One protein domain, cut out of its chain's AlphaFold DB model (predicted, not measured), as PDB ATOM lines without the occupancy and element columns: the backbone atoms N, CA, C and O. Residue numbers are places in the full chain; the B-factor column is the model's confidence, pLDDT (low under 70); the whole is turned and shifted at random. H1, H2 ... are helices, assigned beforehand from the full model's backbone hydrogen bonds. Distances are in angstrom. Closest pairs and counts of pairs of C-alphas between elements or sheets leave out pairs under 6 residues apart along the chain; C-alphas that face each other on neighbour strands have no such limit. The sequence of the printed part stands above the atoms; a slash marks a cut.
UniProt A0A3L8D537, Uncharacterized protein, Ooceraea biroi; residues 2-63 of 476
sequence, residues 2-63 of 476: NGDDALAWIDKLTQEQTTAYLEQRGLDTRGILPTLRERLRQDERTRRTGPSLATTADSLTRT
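What this domain is: This is residues 2 to 63 of the 476 residues of an uncharacterized protein of Ooceraea biroi (UniProt A0A3L8D537). The longest helix, H2, runs along the model's long axis, and the shorter H1 crosses beside its first half at a slant. The last stretch, residues 49 to 63, folds back along H2 and runs between it and the opening stretch, residues 2 to 12. The printed part has 62 residues with two named helices, H1 then H2, and no named strand; the class is all helix, though helices hold 26 of the 62. It is compact, with a radius of gyration of the C-alphas of 11.1 A and spans of 34 by 23 by 15 A.

How they stand to each other: H2, residues 33 to 48, touches H1, residues 15 to 24, with residues 33 to 40 alone. The closest C-alphas, those of Leu 40 and Leu 22, are 6.5 A apart. The helices run the same way at a tilt of 37 degrees, only just steep. Every O i to N i+4 pair is within hydrogen-bond range in H1, and 10 of 12 in H2.

Where its parts are: H2 is 23.1 A long, from C-alpha 33 at (219.121, 193.346, 170.299) to C-alpha 48 at (210.194, 214.521, 168.140). H1, 14.7 A long, begins at C-alpha 15, (213.250, 190.379, 168.807).

The domain as a whole: The two C-alphas farthest apart, those of Pro 51 and Thr 63, are 36.0 A apart. The printed part has no cut, and the link from H1 to H2 is short. Residues 2 to 5 and 48 to 63 have pLDDT under 70.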
ATOM      1  N   ASN A   2     210.372 214.611 181.471       53.88
ATOM      2  CA  ASN A   2     211.626 214.450 180.732       53.88
ATOM      3  C   ASN A   2     211.402 213.621 179.460       53.88
ATOM      4  O   ASN A   2     210.503 212.783 179.412       53.88
ATOM      5  N   GLY A   3     212.193 213.881 178.416       56.19
ATOM      6  CA  GLY A   3     211.965 213.306 177.088       56.19
ATOM      7  C   GLY A   3     212.078 211.780 177.023       56.19
ATOM      8  O   GLY A   3     211.442 211.181 176.157       56.19
ATOM      9  N   ASP A   4     212.845 211.174 177.932       58.47
ATOM     10  CA  ASP A   4     213.210 209.754 177.883       58.47
ATOM     11  C   ASP A   4     212.233 208.814 178.628       58.47
ATOM     12  O   ASP A   4     212.099 207.658 178.237       58.47
ATOM     13  N   ASP A   5     211.458 209.297 179.615       68.38
ATOM     14  CA  ASP A   5     210.440 208.472 180.314       68.38
ATOM     15  C   ASP A   5     209.350 207.949 179.365       68.38
ATOM     16  O   ASP A   5     208.765 206.888 179.587       68.38
ATOM     17  N   ALA A   6     209.070 208.687 178.287       70.31
ATOM     18  CA  ALA A   6     207.947 208.433 177.385       70.31
ATOM     19  C   ALA A   6     208.042 207.097 176.601       70.31
ATOM     20  O   ALA A   6     207.248 206.878 175.688       70.31
ATOM     21  N   LEU A   7     209.073 206.273 176.854       80.50
ATOM     22  CA  LEU A   7     209.630 205.299 175.901       80.50
ATOM     23  C   LEU A   7     210.143 204.008 176.485       80.50
ATOM     24  O   LEU A   7     210.371 203.052 175.745       80.50
ATOM     25  N   ALA A   8     210.157 203.923 177.806       81.12
ATOM     26  CA  ALA A   8     210.214 202.646 178.488       81.12
ATOM     27  C   ALA A   8     209.060 201.690 178.070       81.12
ATOM     28  O   ALA A   8     209.067 200.519 178.451       81.12
ATOM     29  N   TRP A   9     208.058 202.149 177.286       86.31
ATOM     30  CA  TRP A   9     207.094 201.259 176.611       86.31
ATOM     31  C   TRP A   9     207.787 200.315 175.655       86.31
ATOM     32  O   TRP A   9     207.461 199.127 175.605       86.31
ATOM     33  N   ILE A  10     208.747 200.851 174.910       85.38
ATOM     34  CA  ILE A  10     209.390 200.075 173.889       85.38
ATOM     35  C   ILE A  10     210.325 199.074 174.579       85.38
ATOM     36  O   ILE A  10     210.455 197.994 174.011       85.38
ATOM     37  N   ASP A  11     210.825 199.346 175.813       83.06
ATOM     38  CA  ASP A  11     211.714 198.512 176.675       83.06
ATOM     39  C   ASP A  11     211.244 197.078 177.025       83.06
ATOM     40  O   ASP A  11     211.758 196.428 177.936       83.06
ATOM     41  N   LYS A  12     210.267 196.577 176.263       83.00
ATOM     42  CA  LYS A  12     209.577 195.291 176.394       83.00
ATOM     43  C   LYS A  12     209.317 194.566 175.035       83.00
ATOM     44  O   LYS A  12     208.898 193.411 175.052       83.00
ATOM     45  N   LEU A  13     209.520 195.205 173.862       86.25
ATOM     46  CA  LEU A  13     209.094 194.746 172.502       86.25
ATOM     47  C   LEU A  13     209.937 193.622 171.849       86.25
ATOM     48  O   LEU A  13     210.997 193.945 171.359       86.25
ATOM     49  N   THR A  14     209.499 192.366 171.688       83.00
ATOM     50  CA  THR A  14     210.296 191.159 171.279       83.00
ATOM     51  C   THR A  14     211.278 191.226 170.065       83.00
ATOM     52  O   THR A  14     211.235 192.175 169.293       83.00
ATOM     53  N   GLN A  15     212.188 190.228 169.849       85.19
ATOM     54  CA  GLN A  15     213.250 190.379 168.807       85.19
ATOM     55  C   GLN A  15     212.678 190.659 167.419       85.19
ATOM     56  O   GLN A  15     213.122 191.571 166.728       85.19
ATOM     57  N   GLU A  16     211.645 189.897 167.076       88.88
ATOM     58  CA  GLU A  16     210.862 190.057 165.855       88.88
ATOM     59  C   GLU A  16     210.078 191.375 165.827       88.88
ATOM     60  O   GLU A  16     209.945 191.982 164.767       88.88
ATOM     61  N   GLN A  17     209.568 191.837 166.976       89.12
ATOM     62  CA  GLN A  17     208.750 193.047 167.056       89.12
ATOM     63  C   GLN A  17     209.556 194.295 166.680       89.12
ATOM     64  O   GLN A  17     209.109 195.047 165.817       89.12
ATOM     65  N   THR A  18     210.755 194.517 167.237       89.31
ATOM     66  CA  THR A  18     211.559 195.693 166.839       89.31
ATOM     67  C   THR A  18     212.055 195.597 165.394       89.31
ATOM     68  O   THR A  18     212.056 196.617 164.708       89.31
ATOM     69  N   THR A  19     212.414 194.410 164.880       90.19
ATOM     70  CA  THR A  19     212.760 194.277 163.449       90.19
ATOM     71  C   THR A  19     211.577 194.611 162.542       90.19
ATOM     72  O   THR A  19     211.762 195.342 161.575       90.19
ATOM     73  N   ALA A  20     210.362 194.168 162.882       91.56
ATOM     74  CA  ALA A  20     209.158 194.485 162.114       91.56
ATOM     75  C   ALA A  20     208.816 195.989 162.158       91.56
ATOM     76  O   ALA A  20     208.461 196.570 161.134       91.56
ATOM     77  N   TYR A  21     208.984 196.647 163.314       91.44
ATOM     78  CA  TYR A  21     208.807 198.102 163.435       91.44
ATOM     79  C   TYR A  21     209.820 198.904 162.606       91.44
ATOM     80  O   TYR A  21     209.459 199.943 162.052       91.44
ATOM     81  N   LEU A  22     211.070 198.443 162.510       91.50
ATOM     82  CA  LEU A  22     212.096 199.058 161.659       91.50
ATOM     83  C   LEU A  22     211.779 198.864 160.168       91.50
ATOM     84  O   LEU A  22     211.816 199.833 159.408       91.50
ATOM     85  N   GLU A  23     211.400 197.650 159.763       92.50
ATOM     86  CA  GLU A  23     211.055 197.321 158.373       92.50
ATOM     87  C   GLU A  23     209.847 198.127 157.873       92.50
ATOM     88  O   GLU A  23     209.915 198.747 156.812       92.50
ATOM     89  N   GLN A  24     208.785 198.239 158.682       92.56
ATOM     90  CA  GLN A  24     207.603 199.056 158.363       92.56
ATOM     91  C   GLN A  24     207.937 200.548 158.159       92.56
ATOM     92  O   GLN A  24     207.199 201.270 157.488       92.56
ATOM     93  N   ARG A  25     209.048 201.023 158.733       88.75
ATOM     94  CA  ARG A  25     209.530 202.408 158.627       88.75
ATOM     95  C   ARG A  25     210.614 202.593 157.556       88.75
ATOM     96  O   ARG A  25     211.098 203.711 157.398       88.75
ATOM     97  N   GLY A  26     210.978 201.539 156.820       88.25
ATOM     98  CA  GLY A  26     212.017 201.572 155.784       88.25
ATOM     99  C   GLY A  26     213.448 201.655 156.329       88.25
ATOM    100  O   GLY A  26     214.336 202.159 155.642       88.25
ATOM    101  N   LEU A  27     213.675 201.206 157.567       88.75
ATOM    102  CA  LEU A  27     214.958 201.291 158.269       88.75
ATOM    103  C   LEU A  27     215.696 199.945 158.270       88.75
ATOM    104  O   LEU A  27     215.082 198.882 158.215       88.75
ATOM    105  N   ASP A  28     217.027 199.989 158.379       91.44
ATOM    106  CA  ASP A  28     217.865 198.785 158.398       91.44
ATOM    107  C   ASP A  28     217.558 197.884 159.612       91.44
ATOM    108  O   ASP A  28     217.598 198.326 160.764       91.44
ATOM    109  N   THR A  29     217.311 196.601 159.347       90.12
ATOM    110  CA  THR A  29     216.984 195.548 160.322       90.12
ATOM    111  C   THR A  29     218.184 194.674 160.707       90.12
ATOM    112  O   THR A  29     218.025 193.682 161.419       90.12
ATOM    113  N   ARG A  30     219.408 195.021 160.283       87.38
ATOM    114  CA  ARG A  30     220.634 194.277 160.627       87.38
ATOM    115  C   ARG A  30     221.174 194.655 162.010       87.38
ATOM    116  O   ARG A  30     221.429 195.830 162.287       87.38
ATOM    117  N   GLY A  31     221.408 193.661 162.868       88.38
ATOM    118  CA  GLY A  31     222.101 193.834 164.150       88.38
ATOM    119  C   GLY A  31     221.596 192.936 165.279       88.38
ATOM    120  O   GLY A  31     220.642 192.177 165.126       88.38
ATOM    121  N   ILE A  32     222.249 193.044 166.438       84.38
ATOM    122  CA  ILE A  32     221.812 192.421 167.696       84.38
ATOM    123  C   ILE A  32     220.772 193.286 168.417       84.38
ATOM    124  O   ILE A  32     220.628 194.470 168.108       84.38
ATOM    125  N   LEU A  33     220.110 192.701 169.425       77.94
ATOM    126  CA  LEU A  33     219.121 193.346 170.299       77.94
ATOM    127  C   LEU A  33     219.477 194.816 170.622       77.94
ATOM    128  O   LEU A  33     218.793 195.672 170.079       77.94
ATOM    129  N   PRO A  34     220.550 195.156 171.378       85.88
ATOM    130  CA  PRO A  34     220.946 196.547 171.689       85.88
ATOM    131  C   PRO A  34     221.069 197.528 170.518       85.88
ATOM    132  O   PRO A  34     220.919 198.728 170.717       85.88
ATOM    133  N   THR A  35     221.339 197.048 169.307       87.62
ATOM    134  CA  THR A  35     221.604 197.906 168.143       87.62
ATOM    135  C   THR A  35     220.346 198.159 167.323       87.62
ATOM    136  O   THR A  35     220.096 199.289 166.914       87.62
ATOM    137  N   LEU A  36     219.531 197.116 167.123       90.06
ATOM    138  CA  LEU A  36     218.173 197.255 166.585       90.06
ATOM    139  C   LEU A  36     217.319 198.118 167.497       90.06
ATOM    140  O   LEU A  36     216.489 198.875 167.004       90.06
ATOM    141  N   ARG A  37     217.592 198.001 168.806       88.31
ATOM    142  CA  ARG A  37     217.115 198.924 169.814       88.31
ATOM    143  C   ARG A  37     217.515 200.362 169.409       88.31
ATOM    144  O   ARG A  37     216.753 201.066 168.752       88.31
ATOM    145  N   GLU A  38     218.752 200.777 169.686       89.44
ATOM    146  CA  GLU A  38     219.164 202.191 169.581       89.44
ATOM    147  C   GLU A  38     218.841 202.889 168.228       89.44
ATOM    148  O   GLU A  38     218.680 204.103 168.169       89.44
ATOM    149  N   ARG A  39     218.669 202.134 167.134       90.25
ATOM    150  CA  ARG A  39     218.252 202.635 165.814       90.25
ATOM    151  C   ARG A  39     216.782 203.078 165.725       90.25
ATOM    152  O   ARG A  39     216.515 204.185 165.249       90.25
ATOM    153  N   LEU A  40     215.826 202.278 166.210       90.75
ATOM    154  CA  LEU A  40     214.448 202.763 166.403       90.75
ATOM    155  C   LEU A  40     214.463 203.866 167.482       90.75
ATOM    156  O   LEU A  40     213.683 204.818 167.402       90.75
ATOM    157  N   ARG A  41     215.449 203.822 168.398       88.12
ATOM    158  CA  ARG A  41     215.764 204.864 169.399       88.12
ATOM    159  C   ARG A  41     216.392 206.142 168.836       88.12
ATOM    160  O   ARG A  41     216.777 207.021 169.610       88.12
ATOM    161  N   GLN A  42     216.419 206.295 167.512       85.56
ATOM    162  CA  GLN A  42     216.863 207.508 166.826       85.56
ATOM    163  C   GLN A  42     215.867 207.989 165.758       85.56
ATOM    164  O   GLN A  42     215.568 209.182 165.741       85.56
ATOM    165  N   ASP A  43     215.264 207.101 164.955       87.44
ATOM    166  CA  ASP A  43     214.187 207.471 164.004       87.44
ATOM    167  C   ASP A  43     212.971 208.100 164.697       87.44
ATOM    168  O   ASP A  43     212.352 209.037 164.202       87.44
ATOM    169  N   GLU A  44     212.631 207.605 165.878       87.62
ATOM    170  CA  GLU A  44     211.496 208.130 166.625       87.62
ATOM    171  C   GLU A  44     211.940 209.538 167.182       87.62
ATOM    172  O   GLU A  44     211.177 210.505 167.142       87.62
ATOM    173  N   ARG A  45     213.240 209.772 167.507       82.38
ATOM    174  CA  ARG A  45     213.821 211.030 168.074       82.38
ATOM    175  C   ARG A  45     213.744 212.142 167.051       82.38
ATOM    176  O   ARG A  45     213.277 213.233 167.371       82.38
ATOM    177  N   THR A  46     214.134 211.849 165.820       78.25
ATOM    178  CA  THR A  46     214.043 212.789 164.701       78.25
ATOM    179  C   THR A  46     212.592 213.159 164.382       78.25
ATOM    180  O   THR A  46     212.337 214.289 163.973       78.25
ATOM    181  N   ARG A  47     211.619 212.289 164.700       75.00
ATOM    182  CA  ARG A  47     210.182 212.617 164.686       75.00
ATOM    183  C   ARG A  47     209.717 213.432 165.919       75.00
ATOM    184  O   ARG A  47     208.665 214.050 165.845       75.00
ATOM    185  N   ARG A  48     210.461 213.532 167.042       67.12
ATOM    186  CA  ARG A  48     210.194 214.521 168.140       67.12
ATOM    187  C   ARG A  48     210.662 215.910 167.828       67.12
ATOM    188  O   ARG A  48     210.026 216.889 168.218       67.12
ATOM    189  N   THR A  49     211.820 215.976 167.214       63.16
ATOM    190  CA  THR A  49     212.545 217.213 167.011       63.16
ATOM    191  C   THR A  49     212.655 217.444 165.504       63.16
ATOM    192  O   THR A  49     213.744 217.324 164.958       63.16
ATOM    193  N   GLY A  50     211.555 217.723 164.785       49.03
ATOM    194  CA  GLY A  50     210.172 217.958 165.247       49.03
ATOM    195  C   GLY A  50     209.228 218.426 164.117       49.03
ATOM    196  O   GLY A  50     209.517 218.133 162.960       49.03
ATOM    197  N   PRO A  51     208.129 219.158 164.405       44.94
ATOM    198  CA  PRO A  51     207.725 219.688 165.703       44.94
ATOM    199  C   PRO A  51     206.918 218.659 166.500       44.94
ATOM    200  O   PRO A  51     205.758 218.412 166.187       44.94
ATOM    201  N   SER A  52     207.495 218.157 167.598       43.25
ATOM    202  CA  SER A  52     206.851 217.201 168.509       43.25
ATOM    203  C   SER A  52     206.559 215.820 167.887       43.25
ATOM    204  O   SER A  52     206.314 215.697 166.700       43.25
ATOM    205  N   LEU A  53     206.515 214.709 168.630       42.84
ATOM    206  CA  LEU A  53     207.112 214.351 169.926       42.84
ATOM    207  C   LEU A  53     207.225 212.807 169.902       42.84
ATOM    208  O   LEU A  53     206.439 212.126 170.545       42.84
ATOM    209  N   ALA A  54     208.240 212.225 169.258       36.88
ATOM    210  CA  ALA A  54     208.416 210.767 169.218       36.88
ATOM    211  C   ALA A  54     209.817 210.192 169.555       36.88
ATOM    212  O   ALA A  54     210.032 209.019 169.349       36.88
ATOM    213  N   THR A  55     210.770 210.909 170.164       34.03
ATOM    214  CA  THR A  55     211.863 210.308 170.957       34.03
ATOM    215  C   THR A  55     211.220 209.222 171.790       34.03
ATOM    216  O   THR A  55     210.248 209.605 172.449       34.03
ATOM    217  N   THR A  56     211.636 207.952 171.908       42.81
ATOM    218  CA  THR A  56     212.451 206.916 171.249       42.81
ATOM    219  C   THR A  56     212.642 205.668 172.132       42.81
ATOM    220  O   THR A  56     213.423 205.750 173.074       42.81
ATOM    221  N   ALA A  57     211.998 204.546 171.768       40.12
ATOM    222  CA  ALA A  57     212.529 203.161 171.735       40.12
ATOM    223  C   ALA A  57     213.180 202.544 173.008       40.12
ATOM    224  O   ALA A  57     213.353 203.241 173.996       40.12
ATOM    225  N   ASP A  58     213.436 201.242 173.228       37.41
ATOM    226  CA  ASP A  58     213.232 199.893 172.612       37.41
ATOM    227  C   ASP A  58     213.351 198.842 173.715       37.41
ATOM    228  O   ASP A  58     213.944 199.265 174.685       37.41
ATOM    229  N   SER A  59     213.018 197.534 173.571       39.72
ATOM    230  CA  SER A  59     213.674 196.357 174.230       39.72
ATOM    231  C   SER A  59     212.890 195.014 174.371       39.72
ATOM    232  O   SER A  59     212.471 194.625 175.449       39.72
ATOM    233  N   LEU A  60     212.859 194.221 173.301       38.59
ATOM    234  CA  LEU A  60     212.899 192.743 173.093       38.59
ATOM    235  C   LEU A  60     213.056 191.786 174.333       38.59
ATOM    236  O   LEU A  60     213.806 192.131 175.235       38.59
ATOM    237  N   THR A  61     212.423 190.600 174.537       35.72
ATOM    238  CA  THR A  61     212.236 189.300 173.789       35.72
ATOM    239  C   THR A  61     211.254 188.346 174.540       35.72
ATOM    240  O   THR A  61     211.159 188.500 175.749       35.72
ATOM    241  N   ARG A  62     210.617 187.262 174.021       32.75
ATOM    242  CA  ARG A  62     210.178 186.790 172.667       32.75
ATOM    243  C   ARG A  62     209.510 185.379 172.718       32.75
ATOM    244  O   ARG A  62     210.275 184.439 172.870       32.75
ATOM    245  N   THR A  63     208.181 185.242 172.487       29.44
ATOM    246  CA  THR A  63     207.479 184.187 171.665       29.44
ATOM    247  C   THR A  63     205.936 184.207 171.803       29.44
ATOM    248  O   THR A  63     205.396 184.679 172.797       29.44
TER     249      THR A  63